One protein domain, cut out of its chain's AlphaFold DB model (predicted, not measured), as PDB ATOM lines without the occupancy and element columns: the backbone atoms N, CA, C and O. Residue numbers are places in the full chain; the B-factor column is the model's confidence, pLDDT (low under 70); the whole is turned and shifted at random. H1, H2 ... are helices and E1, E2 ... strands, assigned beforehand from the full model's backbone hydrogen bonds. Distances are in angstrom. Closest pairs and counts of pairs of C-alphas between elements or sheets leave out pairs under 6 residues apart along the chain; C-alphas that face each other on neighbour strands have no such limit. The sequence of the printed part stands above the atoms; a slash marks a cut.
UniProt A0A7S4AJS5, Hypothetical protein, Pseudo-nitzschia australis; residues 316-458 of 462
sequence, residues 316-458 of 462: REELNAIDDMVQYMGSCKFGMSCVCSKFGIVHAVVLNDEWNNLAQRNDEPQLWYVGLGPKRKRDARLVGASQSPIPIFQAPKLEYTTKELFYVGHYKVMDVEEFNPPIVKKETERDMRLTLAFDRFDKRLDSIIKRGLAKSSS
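What this domain is: This is residues 316 to 458 of the 462 residues of the protein "Hypothetical protein" of Pseudo-nitzschia australis (UniProt A0A7S4AJS5). A strongly twisted six-stranded sheet curls round one helix, H2. The long hairpin of E5 and E6 reaches out to one end of the model, and H3 leads away at the other end, its residues 453 to 457 and Ser 458 sticking out, with short H1 only grazing the sheet. The printed part has 143 residues, with three named helices and six named strands in the order H1 E1 E2 E3 H2 E4 E5 E6 H3. The mixed sheet has the order E1 E2 E4 E5 E6 E3, and the class is mixed, helices and strands. The whole is compact, with a radius of gyration of the C-alphas of 15.9 A, yet elongated in outline, spanning 60 by 35 by 30 A.

Where its parts are: Find C-alpha 316 at (98.888, 119.828, 121.660), where H1 begins and runs to residue 321. Next come E1, residues 338 to 342, and E2, residues 345 to 351, 17.9 A long. E3, residues 366 to 371, is 16.2 A long, and H2, residues 374 to 384, is 14.9 A. E4 spans residues 390 to 394. E5, residues 406 to 425, is 24.7 A from end to end and bends by 134 degrees at residue 421. E6, residues 428 to 440, is 31.5 A and bends by 78 degrees at residue 431. H3, residues 443 to 457, covers 21.6 A and ends at C-alpha 457, (90.440, 102.325, 107.633).

How they stand to each other: Start at the sheet, whose edge strands are E1 and E3. E1 and E2 form an antiparallel hairpin, with N 340 and O 348 2.8 A apart. E2 and E4 are parallel, with N 351 and O 393 at 2.8 A. E4, E5 and E6 make a meander, each strand the antiparallel neighbour of the one before; look at N 392 and O 409, 2.8 A, and N 417 and O 433, 2.8 A. E6 and E3 are antiparallel, with N 368 and O 434 at 2.8 A. H2 is on the sheet, in two layers, a helix on one face; its closest C-alphas to E5 are those of Gly 384 and Val 413, 6.1 A. H1 grazes the sheet with residues 316 to 319. H1 and H3 are close but not clearly touching, the closest C-alphas being Leu 319 and Leu 445, 8.0 A, at a steep tilt of 64 degrees. H3 is not on the sheet. In H1, H2 and H3 every O i to N i+4 pair is within hydrogen-bond range.

The domain as a whole: The two C-alphas farthest apart, those of Pro 421 and Ser 458, are 60.6 A apart. The printed part has no cut. The long links are H1 to E1, E2 to E3 and E4 to E5. The mean pLDDT of the printed part is 81.2, and 36 residues are under 70, among them 319 to 337 and 451 to 458.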
ATOM      1  N   ARG A 316      98.156 120.364 120.512       72.12
ATOM      2  CA  ARG A 316      98.888 119.828 121.660       72.12
ATOM      3  C   ARG A 316      98.156 118.664 122.330       72.12
ATOM      4  O   ARG A 316      98.796 117.699 122.733       72.12
ATOM      5  N   GLU A 317      96.837 118.737 122.474       72.00
ATOM      6  CA  GLU A 317      96.022 117.694 123.103       72.00
ATOM      7  C   GLU A 317      96.045 116.397 122.289       72.00
ATOM      8  O   GLU A 317      96.126 115.311 122.867       72.00
ATOM      9  N   GLU A 318      96.022 116.504 120.956       71.38
ATOM     10  CA  GLU A 318      96.158 115.361 120.049       71.38
ATOM     11  C   GLU A 318      97.545 114.721 120.187       71.38
ATOM     12  O   GLU A 318      97.651 113.502 120.302       71.38
ATOM     13  N   LEU A 319      98.602 115.535 120.261       69.75
ATOM     14  CA  LEU A 319      99.980 115.051 120.413       69.75
ATOM     15  C   LEU A 319     100.249 114.450 121.802       69.75
ATOM     16  O   LEU A 319     100.950 113.448 121.912       69.75
ATOM     17  N   ASN A 320      99.645 115.007 122.853       69.38
ATOM     18  CA  ASN A 320      99.662 114.442 124.205       69.38
ATOM     19  C   ASN A 320      98.989 113.069 124.262       69.38
ATOM     20  O   ASN A 320      99.483 112.163 124.922       69.38
ATOM     21  N   ALA A 321      97.854 112.908 123.577       68.06
ATOM     22  CA  ALA A 321      97.113 111.648 123.555       68.06
ATOM     23  C   ALA A 321      97.838 110.529 122.790       68.06
ATOM     24  O   ALA A 321      97.479 109.362 122.932       68.06
ATOM     25  N   ILE A 322      98.824 110.895 121.971       63.03
ATOM     26  CA  ILE A 322      99.651 109.987 121.180       63.03
ATOM     27  C   ILE A 322     100.826 109.400 122.001       63.03
ATOM     28  O   ILE A 322     101.483 108.481 121.524       63.03
ATOM     29  N   ASP A 323     100.993 109.840 123.256       53.59
ATOM     30  CA  ASP A 323     101.859 109.238 124.283       53.59
ATOM     31  C   ASP A 323     103.327 109.106 123.827       53.59
ATOM     32  O   ASP A 323     103.773 108.022 123.474       53.59
ATOM     33  N   ASP A 324     104.047 110.242 123.756       54.84
ATOM     34  CA  ASP A 324     105.515 110.319 123.990       54.84
ATOM     35  C   ASP A 324     106.145 111.682 123.658       54.84
ATOM     36  O   ASP A 324     107.252 111.982 124.097       54.84
ATOM     37  N   MET A 325     105.481 112.539 122.884       53.62
ATOM     38  CA  MET A 325     106.147 113.750 122.376       53.62
ATOM     39  C   MET A 325     106.119 114.910 123.389       53.62
ATOM     40  O   MET A 325     106.940 115.820 123.338       53.62
ATOM     41  N   VAL A 326     105.173 114.883 124.338       56.28
ATOM     42  CA  VAL A 326     104.776 116.067 125.115       56.28
ATOM     43  C   VAL A 326     104.574 115.776 126.615       56.28
ATOM     44  O   VAL A 326     103.887 116.510 127.319       56.28
ATOM     45  N   GLN A 327     105.236 114.758 127.183       56.66
ATOM     46  CA  GLN A 327     105.190 114.543 128.646       56.66
ATOM     47  C   GLN A 327     105.615 115.790 129.456       56.66
ATOM     48  O   GLN A 327     105.209 115.948 130.607       56.66
ATOM     49  N   TYR A 328     106.375 116.714 128.852       55.50
ATOM     50  CA  TYR A 328     106.932 117.887 129.531       55.50
ATOM     51  C   TYR A 328     106.249 119.231 129.235       55.50
ATOM     52  O   TYR A 328     106.553 120.197 129.928       55.50
ATOM     53  N   MET A 329     105.288 119.337 128.301       58.91
ATOM     54  CA  MET A 329     104.602 120.633 128.091       58.91
ATOM     55  C   MET A 329     103.476 120.900 129.091       58.91
ATOM     56  O   MET A 329     102.874 121.969 129.035       58.91
ATOM     57  N   GLY A 330     103.184 119.987 130.028       58.59
ATOM     58  CA  GLY A 330     102.207 120.208 131.107       58.59
ATOM     59  C   GLY A 330     102.393 121.539 131.856       58.59
ATOM     60  O   GLY A 330     101.417 122.118 132.324       58.59
ATOM     61  N   SER A 331     103.621 122.063 131.893       58.91
ATOM     62  CA  SER A 331     103.983 123.345 132.508       58.91
ATOM     63  C   SER A 331     103.627 124.591 131.682       58.91
ATOM     64  O   SER A 331     103.540 125.682 132.247       58.91
ATOM     65  N   CYS A 332     103.388 124.464 130.377       57.56
ATOM     66  CA  CYS A 332     103.114 125.596 129.497       57.56
ATOM     67  C   CYS A 332     101.635 125.989 129.547       57.56
ATOM     68  O   CYS A 332     100.759 125.242 129.102       57.56
ATOM     69  N   LYS A 333     101.354 127.152 130.144       55.94
ATOM     70  CA  LYS A 333     100.006 127.717 130.291       55.94
ATOM     71  C   LYS A 333      99.712 128.684 129.140       55.94
ATOM     72  O   LYS A 333     100.558 129.499 128.785       55.94
ATOM     73  N   PHE A 334      98.500 128.601 128.593       44.03
ATOM     74  CA  PHE A 334      97.972 129.540 127.597       44.03
ATOM     75  C   PHE A 334      97.989 130.979 128.148       44.03
ATOM     76  O   PHE A 334      97.693 131.176 129.328       44.03
ATOM     77  N   GLY A 335      98.325 131.978 127.323       42.28
ATOM     78  CA  GLY A 335      98.329 133.394 127.731       42.28
ATOM     79  C   GLY A 335      99.656 133.934 128.283       42.28
ATOM     80  O   GLY A 335      99.749 135.118 128.585       42.28
ATOM     81  N   MET A 336     100.698 133.109 128.395       56.00
ATOM     82  CA  MET A 336     102.052 133.557 128.732       56.00
ATOM     83  C   MET A 336     103.015 133.075 127.648       56.00
ATOM     84  O   MET A 336     102.929 131.911 127.262       56.00
ATOM     85  N   SER A 337     103.927 133.930 127.170       54.22
ATOM     86  CA  SER A 337     105.050 133.506 126.323       54.22
ATOM     87  C   SER A 337     105.841 132.447 127.100       54.22
ATOM     88  O   SER A 337     106.585 132.781 128.025       54.22
ATOM     89  N   CYS A 338     105.591 131.167 126.834       72.44
ATOM     90  CA  CYS A 338     106.099 130.088 127.667       72.44
ATOM     91  C   CYS A 338     107.072 129.242 126.858       72.44
ATOM     92  O   CYS A 338     106.705 128.445 125.998       72.44
ATOM     93  N   VAL A 339     108.347 129.447 127.166       87.44
ATOM     94  CA  VAL A 339     109.376 128.443 126.932       87.44
ATOM     95  C   VAL A 339     109.086 127.297 127.895       87.44
ATOM     96  O   VAL A 339     109.038 127.488 129.111       87.44
ATOM     97  N   CYS A 340     108.846 126.105 127.359       86.81
ATOM     98  CA  CYS A 340     108.702 124.897 128.156       86.81
ATOM     99  C   CYS A 340     110.105 124.355 128.414       86.81
ATOM    100  O   CYS A 340     110.685 123.721 127.533       86.81
ATOM    101  N   SER A 341     110.660 124.597 129.598       87.25
ATOM    102  CA  SER A 341     111.964 124.059 129.987       87.25
ATOM    103  C   SER A 341     111.879 123.194 131.242       87.25
ATOM    104  O   SER A 341     111.001 123.368 132.091       87.25
ATOM    105  N   LYS A 342     112.786 122.220 131.349       84.31
ATOM    106  CA  LYS A 342     112.957 121.377 132.536       84.31
ATOM    107  C   LYS A 342     114.442 121.084 132.710       84.31
ATOM    108  O   LYS A 342     115.103 120.706 131.751       84.31
ATOM    109  N   PHE A 343     114.966 121.272 133.921       86.94
ATOM    110  CA  PHE A 343     116.389 121.055 134.227       86.94
ATOM    111  C   PHE A 343     117.346 121.805 133.276       86.94
ATOM    112  O   PHE A 343     118.354 121.261 132.847       86.94
ATOM    113  N   GLY A 344     116.996 123.039 132.889       86.06
ATOM    114  CA  GLY A 344     117.796 123.845 131.955       86.06
ATOM    115  C   GLY A 344     117.694 123.426 130.482       86.06
ATOM    116  O   GLY A 344     118.262 124.089 129.626       86.06
ATOM    117  N   ILE A 345     116.939 122.378 130.154       88.00
ATOM    118  CA  ILE A 345     116.739 121.934 128.773       88.00
ATOM    119  C   ILE A 345     115.433 122.520 128.247       88.00
ATOM    120  O   ILE A 345     114.385 122.399 128.887       88.00
ATOM    121  N   VAL A 346     115.487 123.147 127.071       90.75
ATOM    122  CA  VAL A 346     114.292 123.618 126.365       90.75
ATOM    123  C   VAL A 346     113.641 122.452 125.634       90.75
ATOM    124  O   VAL A 346     114.249 121.821 124.778       90.75
ATOM    125  N   HIS A 347     112.382 122.186 125.962       87.25
ATOM    126  CA  HIS A 347     111.579 121.145 125.331       87.25
ATOM    127  C   HIS A 347     110.656 121.680 124.244       87.25
ATOM    128  O   HIS A 347     110.376 120.945 123.308       87.25
ATOM    129  N   ALA A 348     110.143 122.906 124.378       89.25
ATOM    130  CA  ALA A 348     109.280 123.527 123.377       89.25
ATOM    131  C   ALA A 348     109.209 125.045 123.563       89.25
ATOM    132  O   ALA A 348     109.415 125.554 124.667       89.25
ATOM    133  N   VAL A 349     108.841 125.755 122.501       90.69
ATOM    134  CA  VAL A 349     108.517 127.186 122.539       90.69
ATOM    135  C   VAL A 349     107.083 127.383 122.067       90.69
ATOM    136  O   VAL A 349     106.683 126.843 121.037       90.69
ATOM    137  N   VAL A 350     106.301 128.161 122.818       88.31
ATOM    138  CA  VAL A 350     104.934 128.528 122.434       88.31
ATOM    139  C   VAL A 350     104.885 129.996 122.015       88.31
ATOM    140  O   VAL A 350     105.024 130.900 122.840       88.31
ATOM    141  N   LEU A 351     104.638 130.229 120.728       88.19
ATOM    142  CA  LEU A 351     104.391 131.541 120.143       88.19
ATOM    143  C   LEU A 351     102.901 131.870 120.271       88.19
ATOM    144  O   LEU A 351     102.091 131.556 119.400       88.19
ATOM    145  N   ASN A 352     102.541 132.466 121.405       80.19
ATOM    146  CA  ASN A 352     101.177 132.927 121.684       80.19
ATOM    147  C   ASN A 352     101.010 134.444 121.504       80.19
ATOM    148  O   ASN A 352      99.905 134.967 121.569       80.19
ATOM    149  N   ASP A 353     102.110 135.166 121.331       74.12
ATOM    150  CA  ASP A 353     102.049 136.616 121.333       74.12
ATOM    151  C   ASP A 353     101.538 137.168 119.995       74.12
ATOM    152  O   ASP A 353     101.981 136.763 118.913       74.12
ATOM    153  N   GLU A 354     100.662 138.171 120.062       74.38
ATOM    154  CA  GLU A 354     100.046 138.818 118.894       74.38
ATOM    155  C   GLU A 354     101.079 139.396 117.912       74.38
ATOM    156  O   GLU A 354     100.836 139.485 116.707       74.38
ATOM    157  N   TRP A 355     102.282 139.725 118.383       74.69
ATOM    158  CA  TRP A 355     103.349 140.300 117.562       74.69
ATOM    159  C   TRP A 355     104.248 139.271 116.873       74.69
ATOM    160  O   TRP A 355     104.875 139.603 115.866       74.69
ATOM    161  N   ASN A 356     104.300 138.030 117.359       82.88
ATOM    162  CA  ASN A 356     105.119 136.977 116.766       82.88
ATOM    163  C   ASN A 356     104.308 136.286 115.670       82.88
ATOM    164  O   ASN A 356     103.511 135.384 115.923       82.88
ATOM    165  N   ASN A 357     104.370 136.827 114.453       84.62
ATOM    166  CA  ASN A 357     103.786 136.182 113.276       84.62
ATOM    167  C   ASN A 357     104.639 134.974 112.910       84.62
ATOM    168  O   ASN A 357     105.863 135.073 112.964       84.62
ATOM    169  N   LEU A 358     103.999 133.869 112.525       85.19
ATOM    170  CA  LEU A 358     104.751 132.804 111.879       85.19
ATOM    171  C   LEU A 358     105.317 133.301 110.549       85.19
ATOM    172  O   LEU A 358     104.677 134.109 109.870       85.19
ATOM    173  N   ALA A 359     106.501 132.807 110.200       86.81
ATOM    174  CA  ALA A 359     107.037 132.913 108.855       86.81
ATOM    175  C   ALA A 359     106.014 132.345 107.858       86.81
ATOM    176  O   ALA A 359     105.344 131.349 108.145       86.81
ATOM    177  N   GLN A 360     105.856 133.002 106.707       83.88
ATOM    178  CA  GLN A 360     104.877 132.562 105.707       83.88
ATOM    179  C   GLN A 360     105.348 131.293 104.997       83.88
ATOM    180  O   GLN A 360     104.534 130.492 104.531       83.88
ATOM    181  N   ARG A 361     106.668 131.114 104.929       84.31
ATOM    182  CA  ARG A 361     107.327 129.981 104.294       84.31
ATOM    183  C   ARG A 361     108.387 129.385 105.218       84.31
ATOM    184  O   ARG A 361     108.857 130.032 106.147       84.31
ATOM    185  N   ASN A 362     108.775 128.141 104.945       87.06
ATOM    186  CA  ASN A 362     109.760 127.426 105.764       87.06
ATOM    187  C   ASN A 362     111.206 127.852 105.469       87.06
ATOM    188  O   ASN A 362     112.072 127.667 106.309       87.06
ATOM    189  N   ASP A 363     111.480 128.381 104.280       89.38
ATOM    190  CA  ASP A 363     112.787 128.930 103.905       89.38
ATOM    191  C   ASP A 363     113.038 130.318 104.507       89.38
ATOM    192  O   ASP A 363     114.177 130.777 104.557       89.38
ATOM    193  N   GLU A 364     111.992 130.974 105.005       93.69
ATOM    194  CA  GLU A 364     112.110 132.250 105.694       93.69
ATOM    195  C   GLU A 364     112.457 132.051 107.177       93.69
ATOM    196  O   GLU A 364     111.887 131.183 107.851       93.69
ATOM    197  N   PRO A 365     113.355 132.879 107.735       95.56
ATOM    198  CA  PRO A 365     113.648 132.830 109.153       95.56
ATOM    199  C   PRO A 365     112.436 133.286 109.974       95.56
ATOM    200  O   PRO A 365     111.845 134.346 109.759       95.56
ATOM    201  N   GLN A 366     112.108 132.505 110.994       94.94
ATOM    202  CA  GLN A 366     111.144 132.864 112.014       94.94
ATOM    203  C   GLN A 366     111.778 133.850 112.998       94.94
ATOM    204  O   GLN A 366     112.669 133.501 113.772       94.94
ATOM    205  N   LEU A 367     111.266 135.079 113.022       94.50
ATOM    206  CA  LEU A 367     111.671 136.079 114.007       94.50
ATOM    207  C   LEU A 367     110.825 135.949 115.271       94.50
ATOM    208  O   LEU A 367     109.593 135.985 115.212       94.50
ATOM    209  N   TRP A 368     111.482 135.843 116.420       94.12
ATOM    210  CA  TRP A 368     110.836 135.800 117.722       94.12
ATOM    211  C   TRP A 368     111.272 136.994 118.572       94.12
ATOM    212  O   TRP A 368     112.417 137.088 119.002       94.12
ATOM    213  N   TYR A 369     110.342 137.919 118.812       93.12
ATOM    214  CA  TYR A 369     110.566 139.092 119.653       93.12
ATOM    215  C   TYR A 369     110.094 138.823 121.073       93.12
ATOM    216  O   TYR A 369     108.936 138.450 121.310       93.12
ATOM    217  N   VAL A 370     110.994 139.078 122.014       91.94
ATOM    218  CA  VAL A 370     110.803 138.809 123.433       91.94
ATOM    219  C   VAL A 370     110.445 140.116 124.133       91.94
ATOM    220  O   VAL A 370     111.137 141.126 124.009       91.94
ATOM    221  N   GLY A 371     109.311 140.103 124.837       89.81
ATOM    222  CA  GLY A 371     108.868 141.233 125.658       89.81
ATOM    223  C   GLY A 371     109.798 141.501 126.840       89.81
ATOM    224  O   GLY A 371     110.584 140.634 127.222       89.81
ATOM    225  N   LEU A 372     109.646 142.678 127.444       90.81
ATOM    226  CA  LEU A 372     110.427 143.085 128.608       90.81
ATOM    227  C   LEU A 372     110.348 142.084 129.769       90.81
ATOM    228  O   LEU A 372     109.314 141.452 130.022       90.81
ATOM    229  N   GLY A 373     111.436 142.020 130.533       90.56
ATOM    230  CA  GLY A 373     111.451 141.442 131.872       90.56
ATOM    231  C   GLY A 373     112.474 140.317 132.058       90.56
ATOM    232  O   GLY A 373     112.674 139.479 131.173       90.56
ATOM    233  N   PRO A 374     113.082 140.215 133.256       90.88
ATOM    234  CA  PRO A 374     114.255 139.371 133.493       90.88
ATOM    235  C   PRO A 374     113.976 137.881 133.285       90.88
ATOM    236  O   PRO A 374     114.837 137.146 132.810       90.88
ATOM    237  N   LYS A 375     112.758 137.426 133.605       90.19
ATOM    238  CA  LYS A 375     112.350 136.035 133.383       90.19
ATOM    239  C   LYS A 375     112.272 135.701 131.893       90.19
ATOM    240  O   LYS A 375     112.839 134.701 131.477       90.19
ATOM    241  N   ARG A 376     111.620 136.552 131.093       89.69
ATOM    242  CA  ARG A 376     111.485 136.342 129.642       89.69
ATOM    243  C   ARG A 376     112.846 136.395 128.960       89.69
ATOM    244  O   ARG A 376     113.140 135.532 128.145       89.69
ATOM    245  N   LYS A 377     113.691 137.347 129.368       91.81
ATOM    246  CA  LYS A 377     115.078 137.465 128.913       91.81
ATOM    247  C   LYS A 377     115.883 136.194 129.209       91.81
ATOM    248  O   LYS A 377     116.539 135.652 128.329       91.81
ATOM    249  N   ARG A 378     115.789 135.667 130.436       93.25
ATOM    250  CA  ARG A 378     116.437 134.405 130.830       93.25
ATOM    251  C   ARG A 378     115.934 133.215 130.012       93.25
ATOM    252  O   ARG A 378     116.747 132.437 129.527       93.25
ATOM    253  N   ASP A 379     114.621 133.086 129.854       92.25
ATOM    254  CA  ASP A 379     114.009 131.999 129.085       92.25
ATOM    255  C   ASP A 379     114.423 132.071 127.603       92.25
ATOM    256  O   ASP A 379     114.735 131.053 126.993       92.25
ATOM    257  N   ALA A 380     114.503 133.277 127.039       93.88
ATOM    258  CA  ALA A 380     114.986 133.520 125.685       93.88
ATOM    259  C   ALA A 380     116.470 133.169 125.515       93.88
ATOM    260  O   ALA A 380     116.824 132.510 124.544       93.88
ATOM    261  N   ARG A 381     117.330 133.521 126.478       95.50
ATOM    262  CA  ARG A 381     118.737 133.080 126.495       95.50
ATOM    263  C   ARG A 381     118.861 131.562 126.572       95.50
ATOM    264  O   ARG A 381     119.715 130.990 125.908       95.50
ATOM    265  N   LEU A 382     117.990 130.906 127.339       95.12
ATOM    266  CA  LEU A 382     117.962 129.446 127.429       95.12
ATOM    267  C   LEU A 382     117.614 128.801 126.081       95.12
ATOM    268  O   LEU A 382     118.212 127.800 125.703       95.12
ATOM    269  N   VAL A 383     116.665 129.394 125.350       95.75
ATOM    270  CA  VAL A 383     116.363 129.006 123.965       95.75
ATOM    271  C   VAL A 383     117.568 129.262 123.071       95.75
ATOM    272  O   VAL A 383     117.967 128.358 122.348       95.75
ATOM    273  N   GLY A 384     118.173 130.445 123.176       96.25
ATOM    274  CA  GLY A 384     119.350 130.849 122.410       96.25
ATOM    275  C   GLY A 384     120.553 129.918 122.566       96.25
ATOM    276  O   GLY A 384     121.257 129.659 121.599       96.25
ATOM    277  N   ALA A 385     120.747 129.360 123.761       96.62
ATOM    278  CA  ALA A 385     121.809 128.401 124.061       96.62
ATOM    279  C   ALA A 385     121.506 126.963 123.590       96.62
ATOM    280  O   ALA A 385     122.353 126.076 123.713       96.62
ATOM    281  N   SER A 386     120.299 126.689 123.088       95.62
ATOM    282  CA  SER A 386     119.925 125.347 122.652       95.62
ATOM    283  C   SER A 386     120.588 124.994 121.322       95.62
ATOM    284  O   SER A 386     120.367 125.637 120.299       95.62
ATOM    285  N   GLN A 387     121.367 123.913 121.323       94.19
ATOM    286  CA  GLN A 387     122.012 123.393 120.113       94.19
ATOM    287  C   GLN A 387     121.083 122.496 119.283       94.19
ATOM    288  O   GLN A 387     121.276 122.315 118.080       94.19
ATOM    289  N   SER A 388     120.080 121.900 119.930       93.19
ATOM    290  CA  SER A 388     119.133 120.988 119.296       93.19
ATOM    291  C   SER A 388     117.957 121.748 118.681       93.19
ATOM    292  O   SER A 388     117.469 122.688 119.305       93.19
ATOM    293  N   PRO A 389     117.419 121.298 117.533       94.44
ATOM    294  CA  PRO A 389     116.173 121.830 116.999       94.44
ATOM    295  C   PRO A 389     115.038 121.738 118.026       94.44
ATOM    296  O   PRO A 389     114.819 120.684 118.625       94.44
ATOM    297  N   ILE A 390     114.304 122.832 118.205       93.00
ATOM    298  CA  ILE A 390     113.281 122.995 119.239       93.00
ATOM    299  C   ILE A 390     111.902 122.987 118.580       93.00
ATOM    300  O   ILE A 390     111.697 123.714 117.604       93.00
ATOM    301  N   PRO A 391     110.931 122.212 119.088       91.06
ATOM    302  CA  PRO A 391     109.580 122.250 118.560       91.06
ATOM    303  C   PRO A 391     108.896 123.574 118.919       91.06
ATOM    304  O   PRO A 391     108.852 123.986 120.085       91.06
ATOM    305  N   ILE A 392     108.323 124.215 117.906       91.19
ATOM    306  CA  ILE A 392     107.529 125.432 118.044       91.19
ATOM    307  C   ILE A 392     106.046 125.097 117.927       91.19
ATOM    308  O   ILE A 392     105.609 124.362 117.035       91.19
ATOM    309  N   PHE A 393     105.271 125.685 118.831       87.75
ATOM    310  CA  PHE A 393     103.819 125.674 118.818       87.75
ATOM    311  C   PHE A 393     103.293 127.091 118.653       87.75
ATOM    312  O   PHE A 393     103.810 128.014 119.276       87.75
ATOM    313  N   GLN A 394     102.236 127.260 117.870       87.44
ATOM    314  CA  GLN A 394     101.567 128.541 117.695       87.44
ATOM    315  C   GLN A 394     100.136 128.471 118.222       87.44
ATOM    316  O   GLN A 394      99.419 127.499 117.976       87.44
ATOM    317  N   ALA A 395      99.711 129.516 118.925       80.44
ATOM    318  CA  ALA A 395      98.296 129.755 119.179       80.44
ATOM    319  C   ALA A 395      97.709 130.614 118.039       80.44
ATOM    320  O   ALA A 395      98.325 131.622 117.672       80.44
ATOM    321  N   PRO A 396      96.550 130.263 117.455       74.31
ATOM    322  CA  PRO A 396      95.922 131.076 116.420       74.31
ATOM    323  C   PRO A 396      95.559 132.459 116.961       74.31
ATOM    324  O   PRO A 396      95.074 132.588 118.082       74.31
ATOM    325  N   LYS A 397      95.775 133.488 116.136       71.56
ATOM    326  CA  LYS A 397      95.512 134.892 116.493       71.56
ATOM    327  C   LYS A 397      94.078 135.334 116.225       71.56
ATOM    328  O   LYS A 397      93.596 136.250 116.880       71.56
ATOM    329  N   LEU A 398      93.426 134.731 115.228       58.06
ATOM    330  CA  LEU A 398      92.061 135.096 114.865       58.06
ATOM    331  C   LEU A 398      91.112 134.554 115.928       58.06
ATOM    332  O   LEU A 398      90.907 133.347 115.997       58.06
ATOM    333  N   GLU A 399      90.555 135.475 116.714       52.81
ATOM    334  CA  GLU A 399      89.361 135.280 117.535       52.81
ATOM    335  C   GLU A 399      89.510 134.130 118.537       52.81
ATOM    336  O   GLU A 399      89.218 132.983 118.223       52.81
ATOM    337  N   TYR A 400      89.937 134.468 119.760       51.72
ATOM    338  CA  TYR A 400      90.171 133.672 120.986       51.72
ATOM    339  C   TYR A 400      89.157 132.564 121.392       51.72
ATOM    340  O   TYR A 400      89.108 132.149 122.550       51.72
ATOM    341  N   THR A 401      88.332 132.053 120.488       55.16
ATOM    342  CA  THR A 401      87.427 130.922 120.677       55.16
ATOM    343  C   THR A 401      88.162 129.615 120.955       55.16
ATOM    344  O   THR A 401      87.662 128.807 121.740       55.16
ATOM    345  N   THR A 402      89.358 129.397 120.393       65.06
ATOM    346  CA  THR A 402      90.108 128.148 120.603       65.06
ATOM    347  C   THR A 402      91.376 128.373 121.428       65.06
ATOM    348  O   THR A 402      92.235 129.179 121.094       65.06
ATOM    349  N   LYS A 403      91.511 127.632 122.537       71.88
ATOM    350  CA  LYS A 403      92.718 127.614 123.396       71.88
ATOM    351  C   LYS A 403      93.781 126.636 122.890       71.88
ATOM    352  O   LYS A 403      94.609 126.147 123.658       71.88
ATOM    353  N   GLU A 404      93.691 126.274 121.621       77.75
ATOM    354  CA  GLU A 404      94.442 125.171 121.052       77.75
ATOM    355  C   GLU A 404      95.806 125.654 120.572       77.75
ATOM    356  O   GLU A 404      95.946 126.737 120.008       77.75
ATOM    357  N   LEU A 405      96.825 124.835 120.820       80.06
ATOM    358  CA  LEU A 405      98.189 125.093 120.379       80.06
ATOM    359  C   LEU A 405      98.512 124.162 119.226       80.06
ATOM    360  O   LEU A 405      98.438 122.946 119.387       80.06
ATOM    361  N   PHE A 406      98.901 124.730 118.097       83.12
ATOM    362  CA  PHE A 406      99.184 124.003 116.872       83.12
ATOM    363  C   PHE A 406     100.680 123.800 116.732       83.12
ATOM    364  O   PHE A 406     101.454 124.745 116.850       83.12
ATOM    365  N   TYR A 407     101.094 122.562 116.489       86.06
ATOM    366  CA  TYR A 407     102.485 122.264 116.180       86.06
ATOM    367  C   TYR A 407     102.860 122.829 114.806       86.06
ATOM    368  O   TYR A 407     102.134 122.621 113.832       86.06
ATOM    369  N   VAL A 408     103.989 123.534 114.743       88.19
ATOM    370  CA  VAL A 408     104.452 124.226 113.531       88.19
ATOM    371  C   VAL A 408     105.677 123.556 112.930       88.19
ATOM    372  O   VAL A 408     105.814 123.543 111.719       88.19
ATOM    373  N   GLY A 409     106.562 122.977 113.740       90.81
ATOM    374  CA  GLY A 409     107.805 122.374 113.255       90.81
ATOM    375  C   GLY A 409     108.918 122.423 114.292       90.81
ATOM    376  O   GLY A 409     108.724 122.952 115.386       90.81
ATOM    377  N   HIS A 410     110.079 121.864 113.956       92.69
ATOM    378  CA  HIS A 410     111.318 122.060 114.702       92.69
ATOM    379  C   HIS A 410     112.154 123.160 114.057       92.69
ATOM    380  O   HIS A 410     112.334 123.176 112.838       92.69
ATOM    381  N   TYR A 411     112.688 124.039 114.894       95.62
ATOM    382  CA  TYR A 411     113.475 125.187 114.473       95.62
ATOM    383  C   TYR A 411     114.819 125.206 115.189       95.62
ATOM    384  O   TYR A 411     114.908 124.857 116.366       95.62
ATOM    385  N   LYS A 412     115.859 125.638 114.482       97.31
ATOM    386  CA  LYS A 412     117.195 125.860 115.029       97.31
ATOM    387  C   LYS A 412     117.399 127.352 115.272       97.31
ATOM    388  O   LYS A 412     116.997 128.170 114.446       97.31
ATOM    389  N   VAL A 413     118.021 127.707 116.392       97.62
ATOM    390  CA  VAL A 413     118.428 129.094 116.632       97.62
ATOM    391  C   VAL A 413     119.613 129.426 115.734       97.62
ATOM    392  O   VAL A 413     120.591 128.682 115.705       97.62
ATOM    393  N   MET A 414     119.497 130.524 114.994       97.81
ATOM    394  CA  MET A 414     120.556 131.053 114.137       97.81
ATOM    395  C   MET A 414     121.266 132.226 114.795       97.81
ATOM    396  O   MET A 414     122.486 132.291 114.762       97.81
ATOM    397  N   ASP A 415     120.495 133.139 115.386       98.00
ATOM    398  CA  ASP A 415     121.024 134.375 115.950       98.00
ATOM    399  C   ASP A 415     120.198 134.832 117.158       98.00
ATOM    400  O   ASP A 415     118.991 134.555 117.253       98.00
ATOM    401  N   VAL A 416     120.866 135.517 118.081       97.56
ATOM    402  CA  VAL A 416     120.303 136.062 119.315       97.56
ATOM    403  C   VAL A 416     120.818 137.481 119.487       97.56
ATOM    404  O   VAL A 416     121.983 137.706 119.796       97.56
ATOM    405  N   GLU A 417     119.914 138.440 119.365       97.62
ATOM    406  CA  GLU A 417     120.220 139.855 119.491       97.62
ATOM    407  C   GLU A 417     119.578 140.411 120.762       97.62
ATOM    408  O   GLU A 417     118.367 140.283 120.977       97.62
ATOM    409  N   GLU A 418     120.390 141.031 121.617       96.81
ATOM    410  CA  GLU A 418     119.920 141.781 122.780       96.81
ATOM    411  C   GLU A 418     119.897 143.275 122.464       96.81
ATOM    412  O   GLU A 418     120.905 143.846 122.053       96.81
ATOM    413  N   PHE A 419     118.762 143.925 122.706       96.31
ATOM    414  CA  PHE A 419     118.609 145.360 122.501       96.31
ATOM    415  C   PHE A 419     118.911 146.113 123.794       96.31
ATOM    416  O   PHE A 419     118.310 145.853 124.838       96.31
ATOM    417  N   ASN A 420     119.843 147.062 123.722       93.94
ATOM    418  CA  ASN A 420     120.119 148.006 124.795       93.94
ATOM    419  C   ASN A 420     120.429 149.386 124.181       93.94
ATOM    420  O   ASN A 420     121.548 149.582 123.703       93.94
ATOM    421  N   PRO A 421     119.469 150.331 124.147       94.19
ATOM    422  CA  PRO A 421     118.161 150.305 124.814       94.19
ATOM    423  C   PRO A 421     117.121 149.381 124.140       94.19
ATOM    424  O   PRO A 421     117.306 148.997 122.984       94.19
ATOM    425  N   PRO A 422     116.016 149.034 124.835       95.62
ATOM    426  CA  PRO A 422     114.913 148.264 124.259       95.62
ATOM    427  C   PRO A 422     114.307 148.956 123.032       95.62
ATOM    428  O   PRO A 422     114.190 150.181 122.991       95.62
ATOM    429  N   ILE A 423     113.866 148.175 122.043       94.56
ATOM    430  CA  ILE A 423     113.244 148.707 120.819       94.56
ATOM    431  C   ILE A 423     111.717 148.651 120.898       94.56
ATOM    432  O   ILE A 423     111.144 147.694 121.419       94.56
ATOM    433  N   VAL A 424     111.032 149.639 120.318       93.44
ATOM    434  CA  VAL A 424     109.566 149.634 120.205       93.44
ATOM    435  C   VAL A 424     109.163 148.948 118.904       93.44
ATOM    436  O   VAL A 424     109.453 149.434 117.813       93.44
ATOM    437  N   LYS A 425     108.454 147.820 119.002       86.25
ATOM    438  CA  LYS A 425     107.892 147.120 117.841       86.25
ATOM    439  C   LYS A 425     106.384 146.974 118.004       86.25
ATOM    440  O   LYS A 425     105.940 146.275 118.909       86.25
ATOM    441  N   LYS A 426     105.612 147.594 117.098       85.38
ATOM    442  CA  LYS A 426     104.138 147.680 117.179       85.38
ATOM    443  C   LYS A 426     103.685 148.190 118.558       85.38
ATOM    444  O   LYS A 426     103.014 147.476 119.291       85.38
ATOM    445  N   GLU A 427     104.148 149.384 118.926       89.00
ATOM    446  CA  GLU A 427     103.760 150.095 120.162       89.00
ATOM    447  C   GLU A 427     104.195 149.447 121.488       89.00
ATOM    448  O   GLU A 427     103.887 149.971 122.551       89.00
ATOM    449  N   THR A 428     104.937 148.335 121.472       88.25
ATOM    450  CA  THR A 428     105.436 147.718 122.708       88.25
ATOM    451  C   THR A 428     106.948 147.505 122.680       88.25
ATOM    452  O   THR A 428     107.513 147.097 121.664       88.25
ATOM    453  N   GLU A 429     107.593 147.717 123.824       93.00
ATOM    454  CA  GLU A 429     109.041 147.584 124.007       93.00
ATOM    455  C   GLU A 429     109.521 146.125 124.060       93.00
ATOM    456  O   GLU A 429     108.827 145.228 124.564       93.00
ATOM    457  N   ARG A 430     110.718 145.876 123.521       91.81
ATOM    458  CA  ARG A 430     111.327 144.549 123.368       91.81
ATOM    459  C   ARG A 430     112.811 144.586 123.712       91.81
ATOM    460  O   ARG A 430     113.539 145.439 123.215       91.81
ATOM    461  N   ASP A 431     113.238 143.590 124.485       94.44
ATOM    462  CA  ASP A 431     114.615 143.472 124.982       94.44
ATOM    463  C   ASP A 431     115.477 142.530 124.140       94.44
ATOM    464  O   ASP A 431     116.701 142.612 124.185       94.44
ATOM    465  N   MET A 432     114.864 141.587 123.419       95.38
ATOM    466  CA  MET A 432     115.602 140.605 122.622       95.38
ATOM    467  C   MET A 432     114.851 140.198 121.358       95.38
ATOM    468  O   MET A 432     113.612 140.173 121.321       95.38
ATOM    469  N   ARG A 433     115.619 139.799 120.348       95.81
ATOM    470  CA  ARG A 433     115.158 139.127 119.135       95.81
ATOM    471  C   ARG A 433     115.941 137.834 118.952       95.81
ATOM    472  O   ARG A 433     117.160 137.825 119.043       95.81
ATOM    473  N   LEU A 434     115.232 136.750 118.667       97.06
ATOM    474  CA  LEU A 434     115.828 135.498 118.218       97.06
ATOM    475  C   LEU A 434     115.450 135.266 116.760       97.06
ATOM    476  O   LEU A 434     114.285 135.428 116.382       97.06
ATOM    477  N   THR A 435     116.427 134.856 115.964       97.38
ATOM    478  CA  THR A 435     116.235 134.437 114.576       97.38
ATOM    479  C   THR A 435     116.309 132.920 114.531       97.38
ATOM    480  O   THR A 435     117.312 132.323 114.919       97.38
ATOM    481  N   LEU A 436     115.228 132.284 114.090       97.12
ATOM    482  CA  LEU A 436     115.069 130.837 114.101       97.12
ATOM    483  C   LEU A 436     114.914 130.344 112.660       97.12
ATOM    484  O   LEU A 436     114.026 130.802 111.949       97.12
ATOM    485  N   ALA A 437     115.737 129.401 112.220       96.88
ATOM    486  CA  ALA A 437     115.571 128.749 110.924       96.88
ATOM    487  C   ALA A 437     114.742 127.476 111.086       96.88
ATOM    488  O   ALA A 437     114.915 126.730 112.053       96.88
ATOM    489  N   PHE A 438     113.842 127.216 110.144       95.44
ATOM    490  CA  PHE A 438     113.162 125.931 110.090       95.44
ATOM    491  C   PHE A 438     114.178 124.819 109.805       95.44
ATOM    492  O   PHE A 438     115.008 124.946 108.910       95.44
ATOM    493  N   ASP A 439     114.098 123.722 110.556       94.94
ATOM    494  CA  ASP A 439     114.934 122.536 110.338       94.94
ATOM    495  C   ASP A 439     114.101 121.412 109.715       94.94
ATOM    496  O   ASP A 439     114.335 120.972 108.588       94.94
ATOM    497  N   ARG A 440     113.088 120.932 110.448       91.38
ATOM    498  CA  ARG A 440     112.325 119.747 110.038       91.38
ATOM    499  C   ARG A 440     110.978 119.612 110.728       91.38
ATOM    500  O   ARG A 440     110.748 120.121 111.822       91.38
ATOM    501  N   PHE A 441     110.123 118.784 110.139       87.38
ATOM    502  CA  PHE A 441     108.981 118.202 110.842       87.38
ATOM    503  C   PHE A 441     109.395 116.948 111.608       87.38
ATOM    504  O   PHE A 441     110.358 116.259 111.255       87.38
ATOM    505  N   ASP A 442     108.669 116.643 112.679       81.38
ATOM    506  CA  ASP A 442     108.937 115.447 113.463       81.38
ATOM    507  C   ASP A 442     108.518 114.178 112.704       81.38
ATOM    508  O   ASP A 442     107.340 113.818 112.620       81.38
ATOM    509  N   LYS A 443     109.513 113.442 112.197       77.94
ATOM    510  CA  LYS A 443     109.306 112.156 111.513       77.94
ATOM    511  C   LYS A 443     108.598 111.123 112.397       77.94
ATOM    512  O   LYS A 443     107.892 110.253 111.873       77.94
ATOM    513  N   ARG A 444     108.792 111.171 113.723       71.25
ATOM    514  CA  ARG A 444     108.111 110.270 114.663       71.25
ATOM    515  C   ARG A 444     106.628 110.607 114.706       71.25
ATOM    516  O   ARG A 444     105.820 109.693 114.559       71.25
ATOM    517  N   LEU A 445     106.271 111.887 114.805       68.69
ATOM    518  CA  LEU A 445     104.867 112.308 114.755       68.69
ATOM    519  C   LEU A 445     104.210 111.925 113.436       68.69
ATOM    520  O   LEU A 445     103.140 111.319 113.447       68.69
ATOM    521  N   ASP A 446     104.872 112.190 112.311       70.94
ATOM    522  CA  ASP A 446     104.356 111.826 110.991       70.94
ATOM    523  C   ASP A 446     104.082 110.318 110.900       70.94
ATOM    524  O   ASP A 446     103.046 109.885 110.389       70.94
ATOM    525  N   SER A 447     104.984 109.498 111.449       68.12
ATOM    526  CA  SER A 447     104.827 108.041 111.496       68.12
ATOM    527  C   SER A 447     103.640 107.614 112.355       68.12
ATOM    528  O   SER A 447     102.906 106.694 111.982       68.12
ATOM    529  N   ILE A 448     103.426 108.263 113.499       65.56
ATOM    530  CA  ILE A 448     102.315 107.922 114.389       65.56
ATOM    531  C   ILE A 448     100.976 108.346 113.778       65.56
ATOM    532  O   ILE A 448     100.026 107.559 113.791       65.56
ATOM    533  N   ILE A 449     100.912 109.524 113.157       64.94
ATOM    534  CA  ILE A 449      99.721 110.006 112.446       64.94
ATOM    535  C   ILE A 449      99.352 109.039 111.315       64.94
ATOM    536  O   ILE A 449      98.201 108.602 111.228       64.94
ATOM    537  N   LYS A 450     100.331 108.619 110.501       70.62
ATOM    538  CA  LYS A 450     100.126 107.631 109.426       70.62
ATOM    539  C   LYS A 450      99.598 106.295 109.959       70.62
ATOM    540  O   LYS A 450      98.656 105.739 109.395       70.62
ATOM    541  N   ARG A 451     100.138 105.792 111.078       67.94
ATOM    542  CA  ARG A 451      99.629 104.564 111.727       67.94
ATOM    543  C   ARG A 451      98.210 104.732 112.275       67.94
ATOM    544  O   ARG A 451      97.423 103.790 112.201       67.94
ATOM    545  N   GLY A 452      97.886 105.896 112.837       63.72
ATOM    546  CA  GLY A 452      96.547 106.209 113.341       63.72
ATOM    547  C   GLY A 452      95.491 106.183 112.234       63.72
ATOM    548  O   GLY A 452      94.428 105.587 112.412       63.72
ATOM    549  N   LEU A 453      95.819 106.746 111.068       62.34
ATOM    550  CA  LEU A 453      94.954 106.728 109.886       62.34
ATOM    551  C   LEU A 453      94.723 105.302 109.370       62.34
ATOM    552  O   LEU A 453      93.571 104.900 109.201       62.34
ATOM    553  N   ALA A 454      95.784 104.504 109.222       62.47
ATOM    554  CA  ALA A 454      95.688 103.126 108.726       62.47
ATOM    555  C   ALA A 454      94.829 102.208 109.621       62.47
ATOM    556  O   ALA A 454      94.107 101.343 109.126       62.47
ATOM    557  N   LYS A 455      94.856 102.411 110.947       60.53
ATOM    558  CA  LYS A 455      94.001 101.657 111.882       60.53
ATOM    559  C   LYS A 455      92.520 102.016 111.763       60.53
ATOM    560  O   LYS A 455      91.670 101.181 112.048       60.53
ATOM    561  N   SER A 456      92.204 103.247 111.363       57.41
ATOM    562  CA  SER A 456      90.814 103.694 111.213       57.41
ATOM    563  C   SER A 456      90.150 103.183 109.931       57.41
ATOM    564  O   SER A 456      88.933 103.004 109.909       57.41
ATOM    565  N   SER A 457      90.935 102.903 108.885       57.44
ATOM    566  CA  SER A 457      90.440 102.325 107.633       57.44
ATOM    567  C   SER A 457      90.273 100.805 107.703       57.44
ATOM    568  O   SER A 457      89.391 100.271 107.040       57.44
ATOM    569  N   SER A 458      91.060 100.098 108.525       58.62
ATOM    570  CA  SER A 458      90.991  98.630 108.610       58.62
ATOM    571  C   SER A 458      89.828  98.096 109.455       58.62
ATOM    572  O   SER A 458      89.562  96.900 109.424       58.62
TER     573      SER A 458